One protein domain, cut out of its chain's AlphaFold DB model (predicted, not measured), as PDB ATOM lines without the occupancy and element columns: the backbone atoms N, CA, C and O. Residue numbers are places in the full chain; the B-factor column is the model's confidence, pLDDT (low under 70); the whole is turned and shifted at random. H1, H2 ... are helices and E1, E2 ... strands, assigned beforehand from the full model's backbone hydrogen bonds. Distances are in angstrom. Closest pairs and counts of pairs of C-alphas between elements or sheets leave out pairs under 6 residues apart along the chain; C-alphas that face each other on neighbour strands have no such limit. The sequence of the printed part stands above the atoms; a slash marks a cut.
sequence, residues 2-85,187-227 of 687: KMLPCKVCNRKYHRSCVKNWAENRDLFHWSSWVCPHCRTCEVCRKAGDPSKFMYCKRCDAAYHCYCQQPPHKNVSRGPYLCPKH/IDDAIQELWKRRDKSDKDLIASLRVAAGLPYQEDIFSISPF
ATOM      1  N   LYS A   2      32.127  65.845  32.132       80.31
ATOM      2  CA  LYS A   2      31.621  64.683  32.889       80.31
ATOM      3  C   LYS A   2      32.757  63.684  33.193       80.31
ATOM      4  O   LYS A   2      33.584  63.386  32.325       80.31
ATOM      5  N   MET A   3      32.793  63.160  34.420       89.75
ATOM      6  CA  MET A   3      33.831  62.242  34.917       89.75
ATOM      7  C   MET A   3      33.271  60.848  35.227       89.75
ATOM      8  O   MET A   3      32.133  60.721  35.667       89.75
ATOM      9  N   LEU A   4      34.085  59.808  35.037       88.38
ATOM     10  CA  LEU A   4      33.737  58.404  35.274       88.38
ATOM     11  C   LEU A   4      34.621  57.790  36.370       88.38
ATOM     12  O   LEU A   4      35.837  57.719  36.168       88.38
ATOM     13  N   PRO A   5      34.063  57.310  37.494       91.25
ATOM     14  CA  PRO A   5      34.811  56.504  38.451       91.25
ATOM     15  C   PRO A   5      35.061  55.094  37.894       91.25
ATOM     16  O   PRO A   5      34.203  54.497  37.247       91.25
ATOM     17  N   CYS A   6      36.232  54.525  38.171       92.25
ATOM     18  CA  CYS A   6      36.469  53.095  37.981       92.25
ATOM     19  C   CYS A   6      35.748  52.275  39.061       92.25
ATOM     20  O   CYS A   6      36.008  52.488  40.241       92.25
ATOM     21  N   LYS A   7      34.971  51.252  38.672       91.50
ATOM     22  CA  LYS A   7      34.239  50.355  39.592       91.50
ATOM     23  C   LYS A   7      35.111  49.601  40.619       91.50
ATOM     24  O   LYS A   7      34.574  49.056  41.573       91.50
ATOM     25  N   VAL A   8      36.434  49.547  40.429       92.81
ATOM     26  CA  VAL A   8      37.379  48.833  41.315       92.81
ATOM     27  C   VAL A   8      38.177  49.777  42.219       92.81
ATOM     28  O   VAL A   8      38.335  49.487  43.398       92.81
ATOM     29  N   CYS A   9      38.694  50.897  41.696       93.88
ATOM     30  CA  CYS A   9      39.583  51.799  42.450       93.88
ATOM     31  C   CYS A   9      39.044  53.223  42.650       93.88
ATOM     32  O   CYS A   9      39.769  54.074  43.161       93.88
ATOM     33  N   ASN A  10      37.821  53.516  42.195       93.19
ATOM     34  CA  ASN A  10      37.128  54.811  42.271       93.19
ATOM     35  C   ASN A  10      37.860  56.036  41.675       93.19
ATOM     36  O   ASN A  10      37.287  57.127  41.635       93.19
ATOM     37  N   ARG A  11      39.074  55.873  41.123       92.62
ATOM     38  CA  ARG A  11      39.782  56.912  40.355       92.62
ATOM     39  C   ARG A  11      38.909  57.395  39.197       92.62
ATOM     40  O   ARG A  11      38.271  56.584  38.521       92.62
ATOM     41  N   LYS A  12      38.886  58.713  38.988       92.62
ATOM     42  CA  LYS A  12      38.028  59.396  38.012       92.62
ATOM     43  C   LYS A  12      38.772  59.626  36.692       92.62
ATOM     44  O   LYS A  12      39.922  60.048  36.702       92.62
ATOM     45  N   TYR A  13      38.095  59.388  35.570       90.88
ATOM     46  CA  TYR A  13      38.612  59.557  34.204       90.88
ATOM     47  C   TYR A  13      37.645  60.419  33.373       90.88
ATOM     48  O   TYR A  13      36.433  60.344  33.576       90.88
ATOM     49  N   HIS A  14      38.140  61.247  32.448       90.31
ATOM     50  CA  HIS A  14      37.268  62.036  31.561       90.31
ATOM     51  C   HIS A  14      36.486  61.122  30.606       90.31
ATOM     52  O   HIS A  14      37.074  60.199  30.037       90.31
ATOM     53  N   ARG A  15      35.189  61.397  30.368       85.62
ATOM     54  CA  ARG A  15      34.393  60.638  29.375       85.62
ATOM     55  C   ARG A  15      35.055  60.630  27.991       85.62
ATOM     56  O   ARG A  15      35.110  59.577  27.368       85.62
ATOM     57  N   SER A  16      35.624  61.758  27.558       85.12
ATOM     58  CA  SER A  16      36.377  61.896  26.302       85.12
ATOM     59  C   SER A  16      37.585  60.955  26.225       85.12
ATOM     60  O   SER A  16      37.645  60.126  25.326       85.12
ATOM     61  N   CYS A  17      38.495  60.997  27.203       84.69
ATOM     62  CA  CYS A  17      39.678  60.124  27.238       84.69
ATOM     63  C   CYS A  17      39.328  58.623  27.316       84.69
ATOM     64  O   CYS A  17      40.110  57.783  26.880       84.69
ATOM     65  N   VAL A  18      38.160  58.274  27.869       83.75
ATOM     66  CA  VAL A  18      37.638  56.895  27.883       83.75
ATOM     67  C   VAL A  18      36.994  56.506  26.543       83.75
ATOM     68  O   VAL A  18      37.038  55.334  26.177       83.75
ATOM     69  N   LYS A  19      36.444  57.462  25.782       77.62
ATOM     70  CA  LYS A  19      35.704  57.229  24.528       77.62
ATOM     71  C   LYS A  19      36.552  56.513  23.473       77.62
ATOM     72  O   LYS A  19      36.087  55.535  22.901       77.62
ATOM     73  N   ASN A  20      37.817  56.893  23.293       76.62
ATOM     74  CA  ASN A  20      38.710  56.192  22.358       76.62
ATOM     75  C   ASN A  20      39.138  54.793  22.847       76.62
ATOM     76  O   ASN A  20      39.429  53.907  22.052       76.62
ATOM     77  N   TRP A  21      39.116  54.546  24.161       76.00
ATOM     78  CA  TRP A  21      39.340  53.214  24.745       76.00
ATOM     79  C   TRP A  21      38.073  52.332  24.688       76.00
ATOM     80  O   TRP A  21      38.131  51.116  24.883       76.00
ATOM     81  N   ALA A  22      36.906  52.924  24.420       78.12
ATOM     82  CA  ALA A  22      35.652  52.215  24.159       78.12
ATOM     83  C   ALA A  22      35.554  51.645  22.735       78.12
ATOM     84  O   ALA A  22      34.727  50.766  22.488       78.12
ATOM     85  N   GLU A  23      36.392  52.114  21.808       81.06
ATOM     86  CA  GLU A  23      36.389  51.669  20.416       81.06
ATOM     87  C   GLU A  23      36.587  50.149  20.290       81.06
ATOM     88  O   GLU A  23      37.371  49.531  21.012       81.06
ATOM     89  N   ASN A  24      35.898  49.542  19.317       84.31
ATOM     90  CA  ASN A  24      36.007  48.121  18.972       84.31
ATOM     91  C   ASN A  24      35.675  47.126  20.110       84.31
ATOM     92  O   ASN A  24      36.241  46.034  20.131       84.31
ATOM     93  N   ARG A  25      34.774  47.461  21.051       88.44
ATOM     94  CA  ARG A  25      34.416  46.605  22.206       88.44
ATOM     95  C   ARG A  25      32.897  46.448  22.377       88.44
ATOM     96  O   ARG A  25      32.227  47.323  22.915       88.44
ATOM     97  N   ASP A  26      32.361  45.294  21.977       87.62
ATOM     98  CA  ASP A  26      30.917  45.014  21.886       87.62
ATOM     99  C   ASP A  26      30.203  44.965  23.251       87.62
ATOM    100  O   ASP A  26      28.991  45.173  23.304       87.62
ATOM    101  N   LEU A  27      30.931  44.696  24.345       86.75
ATOM    102  CA  LEU A  27      30.408  44.680  25.725       86.75
ATOM    103  C   LEU A  27      30.820  45.909  26.553       86.75
ATOM    104  O   LEU A  27      30.699  45.897  27.780       86.75
ATOM    105  N   PHE A  28      31.355  46.963  25.932       84.50
ATOM    106  CA  PHE A  28      31.635  48.184  26.678       84.50
ATOM    107  C   PHE A  28      30.331  48.857  27.124       84.50
ATOM    108  O   PHE A  28      29.481  49.196  26.303       84.50
ATOM    109  N   HIS A  29      30.207  49.103  28.428       82.88
ATOM    110  CA  HIS A  29      29.128  49.897  28.997       82.88
ATOM    111  C   HIS A  29      29.638  50.756  30.159       82.88
ATOM    112  O   HIS A  29      30.537  50.359  30.906       82.88
ATOM    113  N   TRP A  30      29.056  51.944  30.335       80.75
ATOM    114  CA  TRP A  30      29.541  52.930  31.304       80.75
ATOM    115  C   TRP A  30      29.403  52.458  32.765       80.75
ATOM    116  O   TRP A  30      30.278  52.745  33.580       80.75
ATOM    117  N   SER A  31      28.359  51.686  33.102       80.00
ATOM    118  CA  SER A  31      28.131  51.169  34.469       80.00
ATOM    119  C   SER A  31      29.019  49.974  34.861       80.00
ATOM    120  O   SER A  31      29.156  49.663  36.047       80.00
ATOM    121  N   SER A  32      29.643  49.303  33.889       82.50
ATOM    122  CA  SER A  32      30.582  48.191  34.097       82.50
ATOM    123  C   SER A  32      32.050  48.611  33.921       82.50
ATOM    124  O   SER A  32      32.945  47.763  33.881       82.50
ATOM    125  N   TRP A  33      32.320  49.921  33.853       86.50
ATOM    126  CA  TRP A  33      33.654  50.468  33.615       86.50
ATOM    127  C   TRP A  33      34.686  50.072  34.682       86.50
ATOM    128  O   TRP A  33      34.562  50.373  35.872       86.50
ATOM    129  N   VAL A  34      35.785  49.477  34.216       89.81
ATOM    130  CA  VAL A  34      36.995  49.216  35.001       89.81
ATOM    131  C   VAL A  34      38.170  49.780  34.213       89.81
ATOM    132  O   VAL A  34      38.355  49.410  33.056       89.81
ATOM    133  N   CYS A  35      38.935  50.683  34.828       90.00
ATOM    134  CA  CYS A  35      40.014  51.395  34.157       90.00
ATOM    135  C   CYS A  35      41.201  50.469  33.826       90.00
ATOM    136  O   CYS A  35      41.318  49.386  34.411       90.00
ATOM    137  N   PRO A  36      42.126  50.897  32.943       85.44
ATOM    138  CA  PRO A  36      43.207  50.039  32.454       85.44
ATOM    139  C   PRO A  36      44.091  49.458  33.566       85.44
ATOM    140  O   PRO A  36      44.439  48.286  33.517       85.44
ATOM    141  N   HIS A  37      44.392  50.244  34.606       88.75
ATOM    142  CA  HIS A  37      45.211  49.806  35.747       88.75
ATOM    143  C   HIS A  37      44.529  48.762  36.647       88.75
ATOM    144  O   HIS A  37      45.206  48.103  37.432       88.75
ATOM    145  N   CYS A  38      43.203  48.619  36.566       92.06
ATOM    146  CA  CYS A  38      42.435  47.635  37.331       92.06
ATOM    147  C   CYS A  38      41.958  46.451  36.480       92.06
ATOM    148  O   CYS A  38      41.348  45.526  37.015       92.06
ATOM    149  N   ARG A  39      42.231  46.451  35.169       91.12
ATOM    150  CA  ARG A  39      42.062  45.263  34.331       91.12
ATOM    151  C   ARG A  39      43.266  44.345  34.512       91.12
ATOM    152  O   ARG A  39      44.416  44.772  34.464       91.12
ATOM    153  N   THR A  40      42.988  43.065  34.718       94.50
ATOM    154  CA  THR A  40      43.994  42.005  34.796       94.50
ATOM    155  C   THR A  40      44.004  41.206  33.498       94.50
ATOM    156  O   THR A  40      42.988  41.096  32.811       94.50
ATOM    157  N   CYS A  41      45.160  40.660  33.124       94.94
ATOM    158  CA  CYS A  41      45.254  39.820  31.936       94.94
ATOM    159  C   CYS A  41      44.672  38.423  32.197       94.94
ATOM    160  O   CYS A  41      45.068  37.759  33.152       94.94
ATOM    161  N   GLU A  42      43.816  37.922  31.302       94.81
ATOM    162  CA  GLU A  42      43.239  36.567  31.393       94.81
ATOM    163  C   GLU A  42      44.280  35.433  31.472       94.81
ATOM    164  O   GLU A  42      43.980  34.357  31.989       94.81
ATOM    165  N   VAL A  43      45.496  35.658  30.965       94.19
ATOM    166  CA  VAL A  43      46.572  34.655  30.928       94.19
ATOM    167  C   VAL A  43      47.404  34.690  32.210       94.19
ATOM    168  O   VAL A  43      47.443  33.710  32.940       94.19
ATOM    169  N   CYS A  44      48.055  35.819  32.520       94.50
ATOM    170  CA  CYS A  44      48.965  35.909  33.671       94.50
ATOM    171  C   CYS A  44      48.316  36.426  34.968       94.50
ATOM    172  O   CYS A  44      49.013  36.564  35.971       94.50
ATOM    173  N   ARG A  45      47.015  36.758  34.946       94.38
ATOM    174  CA  ARG A  45      46.171  37.256  36.058       94.38
ATOM    175  C   ARG A  45      46.650  38.522  36.782       94.38
ATOM    176  O   ARG A  45      45.965  39.011  37.674       94.38
ATOM    177  N   LYS A  46      47.760  39.117  36.345       92.00
ATOM    178  CA  LYS A  46      48.289  40.396  36.834       92.00
ATOM    179  C   LYS A  46      47.672  41.572  36.075       92.00
ATOM    180  O   LYS A  46      47.391  41.465  34.878       92.00
ATOM    181  N   ALA A  47      47.502  42.696  36.766       87.94
ATOM    182  CA  ALA A  47      47.477  44.005  36.121       87.94
ATOM    183  C   ALA A  47      48.912  44.366  35.693       87.94
ATOM    184  O   ALA A  47      49.879  43.922  36.317       87.94
ATOM    185  N   GLY A  48      49.052  45.138  34.622       82.12
ATOM    186  CA  GLY A  48      50.342  45.534  34.058       82.12
ATOM    187  C   GLY A  48      50.260  46.908  33.405       82.12
ATOM    188  O   GLY A  48      49.349  47.679  33.702       82.12
ATOM    189  N   ASP A  49      51.198  47.211  32.508       86.56
ATOM    190  CA  ASP A  49      51.185  48.454  31.728       86.56
ATOM    191  C   ASP A  49      49.906  48.555  30.860       86.56
ATOM    192  O   ASP A  49      49.729  47.732  29.949       86.56
ATOM    193  N   PRO A  50      49.045  49.577  31.076       85.44
ATOM    194  CA  PRO A  50      47.909  49.897  30.213       85.44
ATOM    195  C   PRO A  50      48.218  49.882  28.713       85.44
ATOM    196  O   PRO A  50      47.384  49.426  27.932       85.44
ATOM    197  N   SER A  51      49.412  50.339  28.308       87.56
ATOM    198  CA  SER A  51      49.822  50.464  26.903       87.56
ATOM    199  C   SER A  51      50.022  49.121  26.193       87.56
ATOM    200  O   SER A  51      50.117  49.085  24.966       87.56
ATOM    201  N   LYS A  52      50.104  48.009  26.942       90.62
ATOM    202  CA  LYS A  52      50.326  46.658  26.396       90.62
ATOM    203  C   LYS A  52      49.070  45.796  26.362       90.62
ATOM    204  O   LYS A  52      49.167  44.640  25.954       90.62
ATOM    205  N   PHE A  53      47.910  46.305  26.771       90.62
ATOM    206  CA  PHE A  53      46.666  45.538  26.736       90.62
ATOM    207  C   PHE A  53      45.943  45.605  25.384       90.62
ATOM    208  O   PHE A  53      45.828  46.656  24.763       90.62
ATOM    209  N   MET A  54      45.377  44.468  24.987       91.19
ATOM    210  CA  MET A  54      44.433  44.299  23.886       91.19
ATOM    211  C   MET A  54      43.109  43.770  24.459       91.19
ATOM    212  O   MET A  54      43.112  42.864  25.300       91.19
ATOM    213  N   TYR A  55      41.983  44.320  24.005       91.56
ATOM    214  CA  TYR A  55      40.640  44.006  24.507       91.56
ATOM    215  C   TYR A  55      39.850  43.269  23.433       91.56
ATOM    216  O   TYR A  55      39.761  43.731  22.298       91.56
ATOM    217  N   CYS A  56      39.335  42.080  23.749       93.56
ATOM    218  CA  CYS A  56      38.617  41.278  22.761       93.56
ATOM    219  C   CYS A  56      37.268  41.922  22.427       93.56
ATOM    220  O   CYS A  56      36.405  41.969  23.303       93.56
ATOM    221  N   LYS A  57      37.031  42.272  21.157       94.00
ATOM    222  CA  LYS A  57      35.791  42.909  20.693       94.00
ATOM    223  C   LYS A  57      34.530  42.217  21.226       94.00
ATOM    224  O   LYS A  57      33.724  42.865  21.878       94.00
ATOM    225  N   ARG A  58      34.432  40.888  21.077       94.31
ATOM    226  CA  ARG A  58      33.255  40.093  21.486       94.31
ATOM    227  C   ARG A  58      32.979  40.005  22.989       94.31
ATOM    228  O   ARG A  58      31.822  40.027  23.376       94.31
ATOM    229  N   CYS A  59      34.007  39.829  23.825       93.19
ATOM    230  CA  CYS A  59      33.831  39.453  25.241       93.19
ATOM    231  C   CYS A  59      34.498  40.401  26.244       93.19
ATOM    232  O   CYS A  59      34.515  40.112  27.437       93.19
ATOM    233  N   ASP A  60      35.111  41.484  25.765       92.06
ATOM    234  CA  ASP A  60      35.830  42.497  26.546       92.06
ATOM    235  C   ASP A  60      36.936  41.978  27.494       92.06
ATOM    236  O   ASP A  60      37.486  42.710  28.318       92.06
ATOM    237  N   ALA A  61      37.321  40.710  27.371       92.00
ATOM    238  CA  ALA A  61      38.422  40.143  28.128       92.00
ATOM    239  C   ALA A  61      39.755  40.807  27.733       92.00
ATOM    240  O   ALA A  61      40.019  41.043  26.547       92.00
ATOM    241  N   ALA A  62      40.582  41.097  28.739       92.81
ATOM    242  CA  ALA A  62      41.818  41.860  28.608       92.81
ATOM    243  C   ALA A  62      43.048  40.942  28.518       92.81
ATOM    244  O   ALA A  62      43.190  39.971  29.267       92.81
ATOM    245  N   TYR A  63      43.963  41.265  27.606       93.56
ATOM    246  CA  TYR A  63      45.132  40.445  27.296       93.56
ATOM    247  C   TYR A  63      46.369  41.314  27.089       93.56
ATOM    248  O   TYR A  63      46.333  42.211  26.255       93.56
ATOM    249  N   HIS A  64      47.488  41.040  27.765       92.81
ATOM    250  CA  HIS A  64      48.753  41.654  27.359       92.81
ATOM    251  C   HIS A  64      49.164  41.141  25.969       92.81
ATOM    252  O   HIS A  64      49.060  39.940  25.699       92.81
ATOM    253  N   CYS A  65      49.687  42.023  25.116       91.88
ATOM    254  CA  CYS A  65      50.126  41.702  23.756       91.88
ATOM    255  C   CYS A  65      51.185  40.581  23.743       91.88
ATOM    256  O   CYS A  65      51.092  39.641  22.956       91.88
ATOM    257  N   TYR A  66      52.115  40.607  24.701       92.31
ATOM    258  CA  TYR A  66      53.158  39.596  24.896       92.31
ATOM    259  C   TYR A  66      52.677  38.310  25.597       92.31
ATOM    260  O   TYR A  66      53.396  37.318  25.588       92.31
ATOM    261  N   CYS A  67      51.475  38.294  26.188       91.62
ATOM    262  CA  CYS A  67      50.867  37.076  26.741       91.62
ATOM    263  C   CYS A  67      50.044  36.295  25.702       91.62
ATOM    264  O   CYS A  67      49.393  35.318  26.069       91.62
ATOM    265  N   GLN A  68      49.993  36.740  24.441       86.81
ATOM    266  CA  GLN A  68      49.319  36.003  23.369       86.81
ATOM    267  C   GLN A  68      50.229  34.960  22.727       86.81
ATOM    268  O   GLN A  68      51.450  35.008  22.857       86.81
ATOM    269  N   GLN A  69      49.606  34.004  22.043       80.81
ATOM    270  CA  GLN A  69      50.286  32.991  21.251       80.81
ATOM    271  C   GLN A  69      49.817  33.118  19.793       80.81
ATOM    272  O   GLN A  69      48.643  32.860  19.517       80.81
ATOM    273  N   PRO A  70      50.694  33.529  18.856       81.38
ATOM    274  CA  PRO A  70      52.054  34.038  19.071       81.38
ATOM    275  C   PRO A  70      52.068  35.424  19.759       81.38
ATOM    276  O   PRO A  70      51.069  36.145  19.714       81.38
ATOM    277  N   PRO A  71      53.177  35.815  20.414       85.62
ATOM    278  CA  PRO A  71      53.254  37.061  21.175       85.62
ATOM    279  C   PRO A  71      53.390  38.290  20.267       85.62
ATOM    280  O   PRO A  71      54.230  38.351  19.368       85.62
ATOM    281  N   HIS A  72      52.590  39.318  20.544       83.88
ATOM    282  CA  HIS A  72      52.588  40.575  19.804       83.88
ATOM    283  C   HIS A  72      53.579  41.577  20.414       83.88
ATOM    284  O   HIS A  72      53.518  41.875  21.608       83.88
ATOM    285  N   LYS A  73      54.464  42.142  19.577       83.56
ATOM    286  CA  LYS A  73      55.460  43.157  19.987       83.56
ATOM    287  C   LYS A  73      54.812  44.441  20.523       83.56
ATOM    288  O   LYS A  73      55.285  44.998  21.503       83.56
ATOM    289  N   ASN A  74      53.735  44.879  19.871       83.12
ATOM    290  CA  ASN A  74      52.951  46.072  20.186       83.12
ATOM    291  C   ASN A  74      51.455  45.736  20.103       83.12
ATOM    292  O   ASN A  74      51.074  44.774  19.431       83.12
ATOM    293  N   VAL A  75      50.610  46.554  20.734       84.94
ATOM    294  CA  VAL A  75      49.153  46.517  20.537       84.94
ATOM    295  C   VAL A  75      48.830  46.874  19.081       84.94
ATOM    296  O   VAL A  75      49.323  47.871  18.555       84.94
ATOM    297  N   SER A  76      48.023  46.050  18.412       79.25
ATOM    298  CA  SER A  76      47.555  46.318  17.047       79.25
ATOM    299  C   SER A  76      46.452  47.378  17.040       79.25
ATOM    300  O   SER A  76      45.513  47.273  17.825       79.25
ATOM    301  N   ARG A  77      46.520  48.345  16.114       78.75
ATOM    302  CA  ARG A  77      45.387  49.239  15.805       78.75
ATOM    303  C   ARG A  77      44.232  48.423  15.202       78.75
ATOM    304  O   ARG A  77      44.480  47.459  14.479       78.75
ATOM    305  N   GLY A  78      42.992  48.838  15.462       85.12
ATOM    306  CA  GLY A  78      41.782  48.159  14.983       85.12
ATOM    307  C   GLY A  78      41.279  47.032  15.905       85.12
ATOM    308  O   GLY A  78      41.819  46.827  16.993       85.12
ATOM    309  N   PRO A  79      40.215  46.313  15.502       90.69
ATOM    310  CA  PRO A  79      39.542  45.330  16.348       90.69
ATOM    311  C   PRO A  79      40.387  44.074  16.605       90.69
ATOM    312  O   PRO A  79      40.948  43.474  15.688       90.69
ATOM    313  N   TYR A  80      40.414  43.638  17.866       92.44
ATOM    314  CA  TYR A  80      41.098  42.429  18.330       92.44
ATOM    315  C   TYR A  80      40.099  41.332  18.736       92.44
ATOM    316  O   TYR A  80      39.025  41.615  19.270       92.44
ATOM    317  N   LEU A  81      40.466  40.063  18.536       93.19
ATOM    318  CA  LEU A  81      39.712  38.894  18.993       93.19
ATOM    319  C   LEU A  81      40.633  37.919  19.734       93.19
ATOM    320  O   LEU A  81      41.642  37.462  19.195       93.19
ATOM    321  N   CYS A  82      40.264  37.556  20.962       93.44
ATOM    322  CA  CYS A  82      41.000  36.556  21.731       93.44
ATOM    323  C   CYS A  82      40.786  35.131  21.185       93.44
ATOM    324  O   CYS A  82      39.801  34.898  20.477       93.44
ATOM    325  N   PRO A  83      41.630  34.148  21.559       91.06
ATOM    326  CA  PRO A  83      41.533  32.768  21.066       91.06
ATOM    327  C   PRO A  83      40.170  32.073  21.258       91.06
ATOM    328  O   PRO A  83      39.879  31.121  20.548       91.06
ATOM    329  N   LYS A  84      39.310  32.557  22.171       92.75
ATOM    330  CA  LYS A  84      37.939  32.042  22.369       92.75
ATOM    331  C   LYS A  84      36.949  32.457  21.263       92.75
ATOM    332  O   LYS A  84      35.927  31.806  21.096       92.75
ATOM    333  N   HIS A  85      37.228  33.544  20.540       94.12
ATOM    334  CA  HIS A  85      36.324  34.144  19.537       94.12
ATOM    335  C   HIS A  85      36.978  34.332  18.160       94.12
ATOM    336  O   HIS A  85      36.306  34.615  17.168       94.12
ATOM    337  N   ILE A 187      42.235  46.072   0.079       92.69
ATOM    338  CA  ILE A 187      42.459  45.193   1.236       92.69
ATOM    339  C   ILE A 187      41.759  45.707   2.506       92.69
ATOM    340  O   ILE A 187      41.291  44.888   3.297       92.69
ATOM    341  N   ASP A 188      41.651  47.018   2.713       93.56
ATOM    342  CA  ASP A 188      40.996  47.589   3.895       93.56
ATOM    343  C   ASP A 188      39.467  47.582   3.739       93.56
ATOM    344  O   ASP A 188      38.744  47.278   4.691       93.56
ATOM    345  N   ASP A 189      38.973  47.784   2.517       95.50
ATOM    346  CA  ASP A 189      37.588  47.527   2.108       95.50
ATOM    347  C   ASP A 189      37.203  46.043   2.316       95.50
ATOM    348  O   ASP A 189      36.180  45.726   2.934       95.50
ATOM    349  N   ALA A 190      38.087  45.108   1.934       94.50
ATOM    350  CA  ALA A 190      37.917  43.683   2.234       94.50
ATOM    351  C   ALA A 190      37.841  43.404   3.744       94.50
ATOM    352  O   ALA A 190      37.019  42.597   4.182       94.50
ATOM    353  N   ILE A 191      38.688  44.056   4.550       95.19
ATOM    354  CA  ILE A 191      38.688  43.921   6.014       95.19
ATOM    355  C   ILE A 191      37.361  44.411   6.602       95.19
ATOM    356  O   ILE A 191      36.805  43.727   7.465       95.19
ATOM    357  N   GLN A 192      36.832  45.543   6.131       94.88
ATOM    358  CA  GLN A 192      35.549  46.087   6.582       94.88
ATOM    359  C   GLN A 192      34.382  45.142   6.263       94.88
ATOM    360  O   GLN A 192      33.606  44.802   7.160       94.88
ATOM    361  N   GLU A 193      34.279  44.647   5.027       95.62
ATOM    362  CA  GLU A 193      33.209  43.723   4.627       95.62
ATOM    363  C   GLU A 193      33.331  42.349   5.323       95.62
ATOM    364  O   GLU A 193      32.324  41.785   5.758       95.62
ATOM    365  N   LEU A 194      34.549  41.825   5.523       96.00
ATOM    366  CA  LEU A 194      34.779  40.608   6.319       96.00
ATOM    367  C   LEU A 194      34.350  40.790   7.783       96.00
ATOM    368  O   LEU A 194      33.758  39.878   8.370       96.00
ATOM    369  N   TRP A 195      34.599  41.962   8.372       95.31
ATOM    370  CA  TRP A 195      34.149  42.287   9.726       95.31
ATOM    371  C   TRP A 195      32.636  42.460   9.829       95.31
ATOM    372  O   TRP A 195      32.031  41.888  10.730       95.31
ATOM    373  N   LYS A 196      32.010  43.152   8.876       94.94
ATOM    374  CA  LYS A 196      30.552  43.310   8.767       94.94
ATOM    375  C   LYS A 196      29.837  41.961   8.617       94.94
ATOM    376  O   LYS A 196      28.847  41.706   9.303       94.94
ATOM    377  N   ARG A 197      30.374  41.049   7.796       95.31
ATOM    378  CA  ARG A 197      29.883  39.661   7.680       95.31
ATOM    379  C   ARG A 197      30.028  38.888   8.989       95.31
ATOM    380  O   ARG A 197      29.106  38.168   9.364       95.31
ATOM    381  N   ARG A 198      31.149  39.060   9.698       95.44
ATOM    382  CA  ARG A 198      31.400  38.413  10.993       95.44
ATOM    383  C   ARG A 198      30.511  38.950  12.111       95.44
ATOM    384  O   ARG A 198      30.012  38.170  12.911       95.44
ATOM    385  N   ASP A 199      30.295  40.258  12.175       94.56
ATOM    386  CA  ASP A 199      29.375  40.877  13.134       94.56
ATOM    387  C   ASP A 199      27.933  40.400  12.887       94.56
ATOM    388  O   ASP A 199      27.225  40.101  13.845       94.56
ATOM    389  N   LYS A 200      27.530  40.202  11.620       94.94
ATOM    390  CA  LYS A 200      26.252  39.553  11.280       94.94
ATOM    391  C   LYS A 200      26.207  38.072  11.690       94.94
ATOM    392  O   LYS A 200      25.203  37.652  12.251       94.94
ATOM    393  N   SER A 201      27.261  37.285  11.440       94.62
ATOM    394  CA  SER A 201      27.291  35.856  11.814       94.62
ATOM    395  C   SER A 201      27.393  35.611  13.319       94.62
ATOM    396  O   SER A 201      27.054  34.531  13.788       94.62
ATOM    397  N   ASP A 202      27.906  36.589  14.066       94.88
ATOM    398  CA  ASP A 202      28.085  36.509  15.511       94.88
ATOM    399  C   ASP A 202      26.964  37.245  16.283       94.88
ATOM    400  O   ASP A 202      27.097  37.384  17.498       94.88
ATOM    401  N   LYS A 203      25.875  37.715  15.636       93.69
ATOM    402  CA  LYS A 203      24.815  38.530  16.284       93.69
ATOM    403  C   LYS A 203      24.321  37.895  17.589       93.69
ATOM    404  O   LYS A 203      24.329  38.541  18.635       93.69
ATOM    405  N   ASP A 204      23.955  36.620  17.537       94.25
ATOM    406  CA  ASP A 204      23.325  35.915  18.660       94.25
ATOM    407  C   ASP A 204      24.339  35.565  19.761       94.25
ATOM    408  O   ASP A 204      24.007  35.542  20.946       94.25
ATOM    409  N   LEU A 205      25.613  35.395  19.389       93.56
ATOM    410  CA  LEU A 205      26.733  35.289  20.324       93.56
ATOM    411  C   LEU A 205      26.968  36.623  21.053       93.56
ATOM    412  O   LEU A 205      27.131  36.626  22.270       93.56
ATOM    413  N   ILE A 206      26.952  37.754  20.340       92.88
ATOM    414  CA  ILE A 206      27.082  39.097  20.933       92.88
ATOM    415  C   ILE A 206      25.902  39.372  21.875       92.88
ATOM    416  O   ILE A 206      26.112  39.840  22.992       92.88
ATOM    417  N   ALA A 207      24.676  39.028  21.468       91.62
ATOM    418  CA  ALA A 207      23.486  39.152  22.306       91.62
ATOM    419  C   ALA A 207      23.595  38.294  23.580       91.62
ATOM    420  O   ALA A 207      23.422  38.809  24.684       91.62
ATOM    421  N   SER A 208      23.985  37.023  23.445       94.00
ATOM    422  CA  SER A 208      24.190  36.106  24.577       94.00
ATOM    423  C   SER A 208      25.263  36.611  25.549       94.00
ATOM    424  O   SER A 208      25.071  36.574  26.762       94.00
ATOM    425  N   LEU A 209      26.379  37.135  25.031       93.38
ATOM    426  CA  LEU A 209      27.460  37.714  25.834       93.38
ATOM    427  C   LEU A 209      27.047  39.020  26.536       93.38
ATOM    428  O   LEU A 209      27.502  39.266  27.653       93.38
ATOM    429  N   ARG A 210      26.163  39.831  25.939       90.56
ATOM    430  CA  ARG A 210      25.575  41.017  26.591       90.56
ATOM    431  C   ARG A 210      24.640  40.640  27.735       90.56
ATOM    432  O   ARG A 210      24.810  41.167  28.833       90.56
ATOM    433  N   VAL A 211      23.742  39.678  27.518       91.25
ATOM    434  CA  VAL A 211      22.853  39.148  28.567       91.25
ATOM    435  C   VAL A 211      23.671  38.546  29.717       91.25
ATOM    436  O   VAL A 211      23.445  38.889  30.874       91.25
ATOM    437  N   ALA A 212      24.696  37.741  29.414       91.00
ATOM    438  CA  ALA A 212      25.602  37.170  30.416       91.00
ATOM    439  C   ALA A 212      26.430  38.225  31.182       91.00
ATOM    440  O   ALA A 212      26.836  37.983  32.318       91.00
ATOM    441  N   ALA A 213      26.666  39.400  30.589       88.50
ATOM    442  CA  ALA A 213      27.316  40.540  31.233       88.50
ATOM    443  C   ALA A 213      26.342  41.462  32.004       88.50
ATOM    444  O   ALA A 213      26.786  42.456  32.584       88.50
ATOM    445  N   GLY A 214      25.036  41.161  32.015       87.12
ATOM    446  CA  GLY A 214      24.007  42.001  32.636       87.12
ATOM    447  C   GLY A 214      23.790  43.338  31.919       87.12
ATOM    448  O   GLY A 214      23.463  44.333  32.564       87.12
ATOM    449  N   LEU A 215      24.033  43.384  30.606       84.19
ATOM    450  CA  LEU A 215      23.874  44.576  29.771       84.19
ATOM    451  C   LEU A 215      22.528  44.548  29.024       84.19
ATOM    452  O   LEU A 215      22.078  43.462  28.648       84.19
ATOM    453  N   PRO A 216      21.903  45.716  28.769       74.75
ATOM    454  CA  PRO A 216      20.674  45.790  27.983       74.75
ATOM    455  C   PRO A 216      20.882  45.276  26.554       74.75
ATOM    456  O   PRO A 216      22.004  45.240  26.025       74.75
ATOM    457  N   TYR A 217      19.783  44.863  25.925       65.38
ATOM    458  CA  TYR A 217      19.815  44.345  24.567       65.38
ATOM    459  C   TYR A 217      20.134  45.475  23.570       65.38
ATOM    460  O   TYR A 217      19.983  46.662  23.854       65.38
ATOM    461  N   GLN A 218      20.671  45.123  22.398       59.41
ATOM    462  CA  GLN A 218      21.250  46.124  21.492       59.41
ATOM    463  C   GLN A 218      20.219  47.099  20.913       59.41
ATOM    464  O   GLN A 218      20.587  48.209  20.537       59.41
ATOM    465  N   GLU A 219      18.953  46.702  20.856       53.75
ATOM    466  CA  GLU A 219      17.894  47.511  20.255       53.75
ATOM    467  C   GLU A 219      17.430  48.643  21.207       53.75
ATOM    468  O   GLU A 219      17.113  49.728  20.729       53.75
ATOM    469  N   ASP A 220      17.593  48.493  22.532       51.19
ATOM    470  CA  ASP A 220      17.400  49.576  23.523       51.19
ATOM    471  C   ASP A 220      18.506  50.655  23.465       51.19
ATOM    472  O   ASP A 220      18.321  51.800  23.880       51.19
ATOM    473  N   ILE A 221      19.687  50.299  22.947       53.81
ATOM    474  CA  ILE A 221      20.884  51.161  22.942       53.81
ATOM    475  C   ILE A 221      20.830  52.220  21.826       53.81
ATOM    476  O   ILE A 221      21.564  53.205  21.887       53.81
ATOM    477  N   PHE A 222      19.911  52.116  20.861       42.91
ATOM    478  CA  PHE A 222      19.664  53.215  19.916       42.91
ATOM    479  C   PHE A 222      19.064  54.461  20.593       42.91
ATOM    480  O   PHE A 222      19.266  55.566  20.095       42.91
ATOM    481  N   SER A 223      18.448  54.308  21.772       40.66
ATOM    482  CA  SER A 223      18.029  55.417  22.645       40.66
ATOM    483  C   SER A 223      19.137  55.911  23.589       40.66
ATOM    484  O   SER A 223      18.975  56.943  24.230       40.66
ATOM    485  N   ILE A 224      20.260  55.188  23.705       47.12
ATOM    486  CA  ILE A 224      21.397  55.520  24.583       47.12
ATOM    487  C   ILE A 224      22.709  55.308  23.813       47.12
ATOM    488  O   ILE A 224      23.533  54.444  24.129       47.12
ATOM    489  N   SER A 225      22.900  56.108  22.763       39.59
ATOM    490  CA  SER A 225      24.132  56.098  21.974       39.59
ATOM    491  C   SER A 225      25.362  56.307  22.873       39.59
ATOM    492  O   SER A 225      25.392  57.282  23.627       39.59
ATOM    493  N   PRO A 226      26.448  55.512  22.743       47.91
ATOM    494  CA  PRO A 226      27.723  55.772  23.430       47.91
ATOM    495  C   PRO A 226      28.391  57.109  23.040       47.91
ATOM    496  O   PRO A 226      29.479  57.429  23.521       47.91
ATOM    497  N   PHE A 227      27.774  57.862  22.128       46.88
ATOM    498  CA  PHE A 227      28.267  59.118  21.583       46.88
ATOM    499  C   PHE A 227      27.367  60.318  21.911       46.88
ATOM    500  O   PHE A 227      27.847  61.434  21.729       46.88
TER     501      PHE A 227
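AT A GLANCE: This is residues 2 to 85 and 187 to 227 of the 687 residues of the protein "Hypothetical protein" of Spirodela intermedia (UniProt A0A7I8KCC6). With little regular structure, loops form a compact body round hairpin E3 and E4; hairpin E1 and E2 lies with H1 far from H2. H2 and H3 make a corner and H4 sticks out. The 125 printed residues include four named helices and four named strands, ordered E1 E2 H1 E3 E4 H2 H3 H4; the class is mixed, with 46 residues in named elements. The spans are 39 by 37 by 26 A, the radius of gyration of the C-alphas 15.0 A.

IN THESE COORDINATES: Find E3 at residues 53 to 55, E4 at 62 to 64, E1 from C-alpha 3 at (33.831, 62.242, 34.917) to 5, E2 at 12 to 14, H1 at 15 to 19. H2, 187 to 201, runs 20.7 A; H3 is 203 to 212; H4, 220 to 223, ends at (18.029, 55.417, 22.645).

HOW THE PARTS SIT: Antiparallel E3 and E4 have N 54 and O 63 within hydrogen-bond range, 2.8 A; antiparallel E1 and E2 have N 4 and O 13, 2.8 A. H2 and H3 meet only through their link. Every O i to N i+4 pair is within range in H1, H2 and H3; H4 is too short for one.

THE WHOLE: Residues 86 to 186 are cut out; C-alphas 85 and 187 are 22.2 A apart. H1 to E3 is a long link. Residues 217 to 227 have pLDDT under 70.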